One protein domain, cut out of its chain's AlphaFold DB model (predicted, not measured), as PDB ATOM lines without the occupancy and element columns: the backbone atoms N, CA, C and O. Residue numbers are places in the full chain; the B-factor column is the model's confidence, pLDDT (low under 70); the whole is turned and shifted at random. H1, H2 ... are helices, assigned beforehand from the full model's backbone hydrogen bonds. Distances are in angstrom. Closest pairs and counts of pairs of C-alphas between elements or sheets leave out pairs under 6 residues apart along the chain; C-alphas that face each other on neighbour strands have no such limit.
ATOM      1  N   THR A 392     -10.572  28.358 -22.065       87.19
ATOM      2  CA  THR A 392     -11.269  29.380 -21.269       87.19
ATOM      3  C   THR A 392     -10.612  30.753 -21.382       87.19
ATOM      4  O   THR A 392     -11.284  31.717 -21.737       87.19
ATOM      5  N   ASP A 393      -9.302  30.843 -21.147       88.19
ATOM      6  CA  ASP A 393      -8.530  32.086 -21.257       88.19
ATOM      7  C   ASP A 393      -8.539  32.633 -22.689       88.19
ATOM      8  O   ASP A 393      -8.720  33.830 -22.902       88.19
ATOM      9  N   ARG A 394      -8.398  31.754 -23.690       90.88
ATOM     10  CA  ARG A 394      -8.449  32.143 -25.108       90.88
ATOM     11  C   ARG A 394      -9.787  32.777 -25.472       90.88
ATOM     12  O   ARG A 394      -9.809  33.798 -26.156       90.88
ATOM     13  N   VAL A 395     -10.892  32.189 -25.009       88.06
ATOM     14  CA  VAL A 395     -12.237  32.733 -25.228       88.06
ATOM     15  C   VAL A 395     -12.406  34.071 -24.511       88.06
ATOM     16  O   VAL A 395     -12.877  35.015 -25.134       88.06
ATOM     17  N   GLU A 396     -11.974  34.203 -23.254       87.50
ATOM     18  CA  GLU A 396     -12.047  35.477 -22.517       87.50
ATOM     19  C   GLU A 396     -11.290  36.609 -23.228       87.50
ATOM     20  O   GLU A 396     -11.801  37.724 -23.337       87.50
ATOM     21  N   ILE A 397     -10.095  36.327 -23.755       87.75
ATOM     22  CA  ILE A 397      -9.299  37.300 -24.516       87.75
ATOM     23  C   ILE A 397     -10.037  37.745 -25.782       87.75
ATOM     24  O   ILE A 397     -10.107  38.942 -26.053       87.75
ATOM     25  N   LEU A 398     -10.604  36.806 -26.547       87.56
ATOM     26  CA  LEU A 398     -11.366  37.131 -27.757       87.56
ATOM     27  C   LEU A 398     -12.644  37.911 -27.433       87.56
ATOM     28  O   LEU A 398     -12.994  38.842 -28.150       87.56
ATOM     29  N   VAL A 399     -13.315  37.588 -26.328       85.81
ATOM     30  CA  VAL A 399     -14.509  38.313 -25.875       85.81
ATOM     31  C   VAL A 399     -14.187  39.755 -25.504       85.81
ATOM     32  O   VAL A 399     -14.955  40.640 -25.864       85.81
ATOM     33  N   LYS A 400     -13.040  40.026 -24.865       84.56
ATOM     34  CA  LYS A 400     -12.583  41.406 -24.596       84.56
ATOM     35  C   LYS A 400     -12.388  42.235 -25.874       84.56
ATOM     36  O   LYS A 400     -12.400  43.460 -25.803       84.56
ATOM     37  N   GLN A 401     -12.180  41.588 -27.024       82.19
ATOM     38  CA  GLN A 401     -12.054  42.254 -28.322       82.19
ATOM     39  C   GLN A 401     -13.412  42.522 -28.993       82.19
ATOM     40  O   GLN A 401     -13.464  43.297 -29.948       82.19
ATOM     41  N   LEU A 402     -14.505  41.916 -28.513       80.12
ATOM     42  CA  LEU A 402     -15.855  42.197 -28.995       80.12
ATOM     43  C   LEU A 402     -16.442  43.415 -28.259       80.12
ATOM     44  O   LEU A 402     -16.346  43.518 -27.037       80.12
ATOM     45  N   ARG A 403     -17.091  44.322 -28.997       69.69
ATOM     46  CA  ARG A 403     -17.852  45.447 -28.433       69.69
ATOM     47  C   ARG A 403     -19.344  45.138 -28.478       69.69
ATOM     48  O   ARG A 403     -19.852  44.647 -29.484       69.69
ATOM     49  N   GLU A 404     -20.044  45.430 -27.387       61.06
ATOM     50  CA  GLU A 404     -21.497  45.278 -27.307       61.06
ATOM     51  C   GLU A 404     -22.176  46.245 -28.296       61.06
ATOM     52  O   GLU A 404     -21.938  47.452 -28.250       61.06
ATOM     53  N   GLY A 405     -22.987  45.721 -29.221       57.09
ATOM     54  CA  GLY A 405     -23.755  46.522 -30.184       57.09
ATOM     55  C   GLY A 405     -23.074  46.831 -31.528       57.09
ATOM     56  O   GLY A 405     -23.726  47.407 -32.398       57.09
ATOM     57  N   GLU A 406     -21.818  46.428 -31.749       57.72
ATOM     58  CA  GLU A 406     -21.239  46.408 -33.102       57.72
ATOM     59  C   GLU A 406     -21.723  45.165 -33.862       57.72
ATOM     60  O   GLU A 406     -21.941  44.111 -33.256       57.72
ATOM     61  N   GLN A 407     -21.922  45.281 -35.187       56.38
ATOM     62  CA  GLN A 407     -22.224  44.122 -36.034       56.38
ATOM     63  C   GLN A 407     -21.225  43.015 -35.714       56.38
ATOM     64  O   GLN A 407     -20.021  43.270 -35.691       56.38
ATOM     65  N   GLU A 408     -21.751  41.824 -35.428       61.81
ATOM     66  CA  GLU A 408     -21.000  40.622 -35.095       61.81
ATOM     67  C   GLU A 408     -19.672  40.593 -35.861       61.81
ATOM     68  O   GLU A 408     -19.662  40.498 -37.090       61.81
ATOM     69  N   ASN A 409     -18.543  40.743 -35.157       71.62
ATOM     70  CA  ASN A 409     -17.238  40.615 -35.792       71.62
ATOM     71  C   ASN A 409     -17.070  39.140 -36.159       71.62
ATOM     72  O   ASN A 409     -16.560  38.341 -35.374       71.62
ATOM     73  N   THR A 410     -17.549  38.786 -37.351       74.62
ATOM     74  CA  THR A 410     -17.672  37.413 -37.851       74.62
ATOM     75  C   THR A 410     -16.350  36.653 -37.781       74.62
ATOM     76  O   THR A 410     -16.344  35.451 -37.521       74.62
ATOM     77  N   SER A 411     -15.218  37.352 -37.917       82.38
ATOM     78  CA  SER A 411     -13.876  36.785 -37.743       82.38
ATOM     79  C   SER A 411     -13.600  36.352 -36.296       82.38
ATOM     80  O   SER A 411     -13.080  35.260 -36.064       82.38
ATOM     81  N   ILE A 412     -13.978  37.167 -35.306       83.69
ATOM     82  CA  ILE A 412     -13.795  36.849 -33.883       83.69
ATOM     83  C   ILE A 412     -14.801  35.784 -33.429       83.69
ATOM     84  O   ILE A 412     -14.382  34.823 -32.781       83.69
ATOM     85  N   SER A 413     -16.078  35.885 -33.824       83.38
ATOM     86  CA  SER A 413     -17.085  34.840 -33.562       83.38
ATOM     87  C   SER A 413     -16.611  33.484 -34.087       83.38
ATOM     88  O   SER A 413     -16.548  32.525 -33.322       83.38
ATOM     89  N   SER A 414     -16.116  33.432 -35.331       85.69
ATOM     90  CA  SER A 414     -15.576  32.202 -35.927       85.69
ATOM     91  C   SER A 414     -14.388  31.632 -35.140       85.69
ATOM     92  O   SER A 414     -14.262  30.419 -34.980       85.69
ATOM     93  N   LYS A 415     -13.496  32.482 -34.606       88.12
ATOM     94  CA  LYS A 415     -12.387  32.026 -33.744       88.12
ATOM     95  C   LYS A 415     -12.899  31.433 -32.429       88.12
ATOM     96  O   LYS A 415     -12.383  30.401 -32.000       88.12
ATOM     97  N   ILE A 416     -13.903  32.054 -31.809       88.44
ATOM     98  CA  ILE A 416     -14.539  31.551 -30.584       88.44
ATOM     99  C   ILE A 416     -15.235  30.209 -30.858       88.44
ATOM    100  O   ILE A 416     -15.028  29.251 -30.116       88.44
ATOM    101  N   GLU A 417     -15.988  30.103 -31.953       87.19
ATOM    102  CA  GLU A 417     -16.647  28.867 -32.396       87.19
ATOM    103  C   GLU A 417     -15.649  27.732 -32.624       87.19
ATOM    104  O   GLU A 417     -15.843  26.622 -32.123       87.19
ATOM    105  N   ASN A 418     -14.542  28.013 -33.314       88.62
ATOM    106  CA  ASN A 418     -13.480  27.037 -33.533       88.62
ATOM    107  C   ASN A 418     -12.914  26.525 -32.202       88.62
ATOM    108  O   ASN A 418     -12.754  25.320 -32.035       88.62
ATOM    109  N   ILE A 419     -12.694  27.402 -31.217       89.56
ATOM    110  CA  ILE A 419     -12.231  26.979 -29.888       89.56
ATOM    111  C   ILE A 419     -13.287  26.114 -29.187       89.56
ATOM    112  O   ILE A 419     -12.957  25.041 -28.688       89.56
ATOM    113  N   ILE A 420     -14.556  26.534 -29.171       88.62
ATOM    114  CA  ILE A 420     -15.645  25.794 -28.510       88.62
ATOM    115  C   ILE A 420     -15.859  24.421 -29.160       88.62
ATOM    116  O   ILE A 420     -16.098  23.431 -28.464       88.62
ATOM    117  N   SER A 421     -15.764  24.335 -30.488       84.94
ATOM    118  CA  SER A 421     -15.958  23.084 -31.225       84.94
ATOM    119  C   SER A 421     -14.883  22.039 -30.909       84.94
ATOM    120  O   SER A 421     -15.207  20.853 -30.853       84.94
ATOM    121  N   MET A 422     -13.652  22.473 -30.609       86.81
ATOM    122  CA  MET A 422     -12.550  21.607 -30.174       86.81
ATOM    123  C   MET A 422     -12.658  21.154 -28.709       86.81
ATOM    124  O   MET A 422     -11.963  20.223 -28.309       86.81
ATOM    125  N   VAL A 423     -13.516  21.788 -27.900       87.44
ATOM    126  CA  VAL A 423     -13.691  21.456 -26.478       87.44
ATOM    127  C   VAL A 423     -14.795  20.399 -26.308       87.44
ATOM    128  O   VAL A 423     -15.912  20.609 -26.809       87.44
ATOM    129  N   PRO A 424     -14.532  19.284 -25.589       83.06
ATOM    130  CA  PRO A 424     -15.537  18.267 -25.281       83.06
ATOM    131  C   PRO A 424     -16.777  18.855 -24.604       83.06
ATOM    132  O   PRO A 424     -16.677  19.785 -23.807       83.06
ATOM    133  N   LEU A 425     -17.959  18.289 -24.881       75.31
ATOM    134  CA  LEU A 425     -19.230  18.782 -24.330       75.31
ATOM    135  C   LEU A 425     -19.233  18.859 -22.794       75.31
ATOM    136  O   LEU A 425     -19.786  19.812 -22.250       75.31
ATOM    137  N   SER A 426     -18.583  17.907 -22.115       76.19
ATOM    138  CA  SER A 426     -18.441  17.877 -20.650       76.19
ATOM    139  C   SER A 426     -17.738  19.112 -20.087       76.19
ATOM    140  O   SER A 426     -18.072  19.573 -18.998       76.19
ATOM    141  N   ASP A 427     -16.804  19.681 -20.848       80.75
ATOM    142  CA  ASP A 427     -15.872  20.696 -20.355       80.75
ATOM    143  C   ASP A 427     -16.320  22.112 -20.745       80.75
ATOM    144  O   ASP A 427     -15.850  23.108 -20.181       80.75
ATOM    145  N   ARG A 428     -17.291  22.227 -21.664       84.69
ATOM    146  CA  ARG A 428     -17.857  23.507 -22.125       84.69
ATOM    147  C   ARG A 428     -18.527  24.304 -21.016       84.69
ATOM    148  O   ARG A 428     -18.603  25.524 -21.134       84.69
ATOM    149  N   GLN A 429     -18.953  23.666 -19.925       82.25
ATOM    150  CA  GLN A 429     -19.546  24.365 -18.784       82.25
ATOM    151  C   GLN A 429     -18.596  25.418 -18.193       82.25
ATOM    152  O   GLN A 429     -19.038  26.499 -17.800       82.25
ATOM    153  N   SER A 430     -17.285  25.142 -18.196       84.06
ATOM    154  CA  SER A 430     -16.263  26.097 -17.750       84.06
ATOM    155  C   SER A 430     -16.255  27.365 -18.611       84.06
ATOM    156  O   SER A 430     -16.232  28.473 -18.080       84.06
ATOM    157  N   ILE A 431     -16.389  27.216 -19.932       85.31
ATOM    158  CA  ILE A 431     -16.485  28.327 -20.885       85.31
ATOM    159  C   ILE A 431     -17.814  29.068 -20.698       85.31
ATOM    160  O   ILE A 431     -17.826  30.289 -20.568       85.31
ATOM    161  N   ILE A 432     -18.932  28.337 -20.608       84.44
ATOM    162  CA  ILE A 432     -20.272  28.915 -20.419       84.44
ATOM    163  C   ILE A 432     -20.315  29.787 -19.160       84.44
ATOM    164  O   ILE A 432     -20.867  30.884 -19.201       84.44
ATOM    165  N   SER A 433     -19.722  29.351 -18.048       84.25
ATOM    166  CA  SER A 433     -19.728  30.131 -16.802       84.25
ATOM    167  C   SER A 433     -19.008  31.482 -16.904       84.25
ATOM    168  O   SER A 433     -19.380  32.418 -16.203       84.25
ATOM    169  N   LYS A 434     -18.020  31.599 -17.801       82.75
ATOM    170  CA  LYS A 434     -17.156  32.778 -17.963       82.75
ATOM    171  C   LYS A 434     -17.629  33.738 -19.059       82.75
ATOM    172  O   LYS A 434     -17.217  34.893 -19.085       82.75
ATOM    173  N   LEU A 435     -18.503  33.283 -19.958       84.38
ATOM    174  CA  LEU A 435     -19.019  34.098 -21.058       84.38
ATOM    175  C   LEU A 435     -20.096  35.106 -20.599       84.38
ATOM    176  O   LEU A 435     -21.040  34.708 -19.902       84.38
ATOM    177  N   PRO A 436     -20.034  36.376 -21.052       85.88
ATOM    178  CA  PRO A 436     -21.127  37.334 -20.892       85.88
ATOM    179  C   PRO A 436     -22.431  36.830 -21.522       85.88
ATOM    180  O   PRO A 436     -22.410  36.106 -22.518       85.88
ATOM    181  N   GLY A 437     -23.573  37.241 -20.960       83.38
ATOM    182  CA  GLY A 437     -24.901  36.818 -21.425       83.38
ATOM    183  C   GLY A 437     -25.134  37.101 -22.909       83.38
ATOM    184  O   GLY A 437     -25.490  36.197 -23.652       83.38
ATOM    185  N   TRP A 438     -24.834  38.317 -23.362       83.69
ATOM    186  CA  TRP A 438     -25.031  38.718 -24.757       83.69
ATOM    187  C   TRP A 438     -24.172  37.912 -25.751       83.69
ATOM    188  O   TRP A 438     -24.634  37.618 -26.848       83.69
ATOM    189  N   VAL A 439     -22.965  37.467 -25.364       84.12
ATOM    190  CA  VAL A 439     -22.106  36.613 -26.212       84.12
ATOM    191  C   VAL A 439     -22.716  35.220 -26.386       84.12
ATOM    192  O   VAL A 439     -22.602  34.621 -27.451       84.12
ATOM    193  N   LYS A 440     -23.397  34.697 -25.356       84.69
ATOM    194  CA  LYS A 440     -24.095  33.398 -25.419       84.69
ATOM    195  C   LYS A 440     -25.313  33.421 -26.338       84.69
ATOM    196  O   LYS A 440     -25.760  32.357 -26.760       84.69
ATOM    197  N   GLU A 441     -25.854  34.604 -26.614       82.06
ATOM    198  CA  GLU A 441     -27.007  34.797 -27.497       82.06
ATOM    199  C   GLU A 441     -26.607  35.010 -28.963       82.06
ATOM    200  O   GLU A 441     -27.468  34.950 -29.840       82.06
ATOM    201  N   ILE A 442     -25.311  35.185 -29.257       82.56
ATOM    202  CA  ILE A 442     -24.812  35.203 -30.635       82.56
ATOM    203  C   ILE A 442     -25.148  33.848 -31.288       82.56
ATOM    204  O   ILE A 442     -24.702  32.819 -30.771       82.56
ATOM    205  N   PRO A 443     -25.915  33.797 -32.398       78.75
ATOM    206  CA  PRO A 443     -26.494  32.551 -32.907       78.75
ATOM    207  C   PRO A 443     -25.481  31.427 -33.163       78.75
ATOM    208  O   PRO A 443     -25.719  30.275 -32.792       78.75
ATOM    209  N   SER A 444     -24.338  31.750 -33.767       79.25
ATOM    210  CA  SER A 444     -23.302  30.775 -34.120       79.25
ATOM    211  C   SER A 444     -22.548  30.243 -32.890       79.25
ATOM    212  O   SER A 444     -22.316  29.034 -32.758       79.25
ATOM    213  N   ILE A 445     -22.256  31.122 -31.924       84.88
ATOM    214  CA  ILE A 445     -21.673  30.761 -30.627       84.88
ATOM    215  C   ILE A 445     -22.669  29.924 -29.824       84.88
ATOM    216  O   ILE A 445     -22.290  28.880 -29.297       84.88
ATOM    217  N   ARG A 446     -23.947  30.315 -29.775       83.44
ATOM    218  CA  ARG A 446     -25.008  29.580 -29.073       83.44
ATOM    219  C   ARG A 446     -25.131  28.151 -29.587       83.44
ATOM    220  O   ARG A 446     -25.108  27.209 -28.793       83.44
ATOM    221  N   ALA A 447     -25.200  27.986 -30.908       80.06
ATOM    222  CA  ALA A 447     -25.256  26.677 -31.553       80.06
ATOM    223  C   ALA A 447     -24.020  25.825 -31.219       80.06
ATOM    224  O   ALA A 447     -24.132  24.621 -30.967       80.06
ATOM    225  N   SER A 448     -22.844  26.456 -31.157       83.88
ATOM    226  CA  SER A 448     -21.597  25.798 -30.770       83.88
ATOM    227  C   SER A 448     -21.569  25.417 -29.292       83.88
ATOM    228  O   SER A 448     -21.112  24.322 -28.980       83.88
ATOM    229  N   LEU A 449     -22.065  26.258 -28.381       83.06
ATOM    230  CA  LEU A 449     -22.103  25.994 -26.937       83.06
ATOM    231  C   LEU A 449     -23.068  24.855 -26.598       83.06
ATOM    232  O   LEU A 449     -22.697  23.923 -25.884       83.06
ATOM    233  N   PHE A 450     -24.280  24.907 -27.148       79.50
ATOM    234  CA  PHE A 450     -25.417  24.088 -26.728       79.50
ATOM    235  C   PHE A 450     -25.840  23.040 -27.762       79.50
ATOM    236  O   PHE A 450     -27.029  22.746 -27.914       79.50
ATOM    237  N   ARG A 451     -24.861  22.464 -28.467       82.06
ATOM    238  CA  ARG A 451     -25.075  21.452 -29.509       82.06
ATOM    239  C   ARG A 451     -26.029  20.348 -29.036       82.06
ATOM    240  O   ARG A 451     -25.735  19.639 -28.076       82.06
ATOM    241  N   ILE A 452     -27.140  20.177 -29.752       87.88
ATOM    242  CA  ILE A 452     -28.114  19.107 -29.501       87.88
ATOM    243  C   ILE A 452     -27.684  17.855 -30.285       87.88
ATOM    244  O   ILE A 452     -27.530  17.937 -31.510       87.88
TER     245      ILE A 452
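This is residues 392 to 452 of the 660 residues of an uncharacterized protein of Oscillatoriales cyanobacterium USR001 (UniProt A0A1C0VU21). Look for five short helices set round a small core, where H1 and H5 pack along two sides of the longest helix, H2, and H3 and the single-turn H4 cover the side that these three leave open. H1, H2 and H5 run nearly along one line, with H1 and H2 forming a helical hairpin, while H3 crosses this line steeply. The printed part has 61 residues with five named helices, H1, H2, H3, H4 and H5 in that order along the chain, and no named strand; its class is all helix. The whole is compact, with a radius of gyration of the C-alphas of 10.5 A, and rounded, its C-alphas spanning 31 by 23 by 19 A along their three main axes.

Begin with H1, residues 392 to 400, and compare it with H2, residues 410 to 422. These two touch, and their closest C-alphas, those of Val 395 and Ile 416, are 5.9 A apart. They run opposite ways at a shallow tilt of 12 degrees and form a helical hairpin. Go on to H3, residues 428 to 434, which touches H1 where the closest C-alphas, those of Thr 392 and Ile 431, are 5.3 A apart. H1 and H3 run the same way at a steep tilt of 44 degrees. H3 is close to H2 but not clearly touching it, the closest C-alphas being those of Ile 420 and Arg 428 at 7.1 A. Next comes H4, residues 437 to 440, which is close but not clearly touching both to H1, with C-alphas 399 and 439 closest at 7.8 A, and to H3, with C-alphas 432 and 440 closest at 7.7 A. Last is H5, residues 443 to 449, which touches H2; their closest C-alphas, those of Glu 417 and Ile 445, are 5.7 A apart. H2 and H5 run the same way at a shallow tilt of 20 degrees. H4 and H5 only just touch, and only at the corner by their link, with 3 pairs of C-alphas within 8 A, the closest being those of Lys 440 and Arg 446 at 5.4 A. H3 and H5 are close but not clearly touching, and their closest C-alphas, those of Arg 428 and Leu 449, are 6.9 A apart. H1 and H5 are apart, and so are H2 and H4. The helix packing is mostly aligned, but only just: of the 3 pairs H1 and H2, H1 and H3, H2 and H5, 2 are at a shallow tilt. In the backbones of H1, H2 and H5 every O i to N i+4 pair is within hydrogen-bond range; in H3 it is 2 of 3, and H4 is too short for such a pair.

Find C-alpha 392 at (-11.269, 29.380, -21.269); from there H1 runs 12.5 A to C-alpha 400. H2 starts at C-alpha 410, at (-17.672, 37.413, -37.851), and runs 18.3 A to C-alpha 422. H3, residues 428 to 434, is 10.2 A long, and H4, residues 437 to 440, is 5.3 A long. H5 runs 9.9 A from C-alpha 443 to C-alpha 449, at (-22.103, 25.994, -26.937).

The two C-alphas farthest apart, those of Glu 406 and Ser 426, are 31.3 A apart. The printed part has no cut. The link from H1 to H2, nine residues, is short but not tight; the other three links are tight, and none is long. Mean pLDDT of the printed part is 81.7, and residues 403 to 408, between H1 and H2, are under 70.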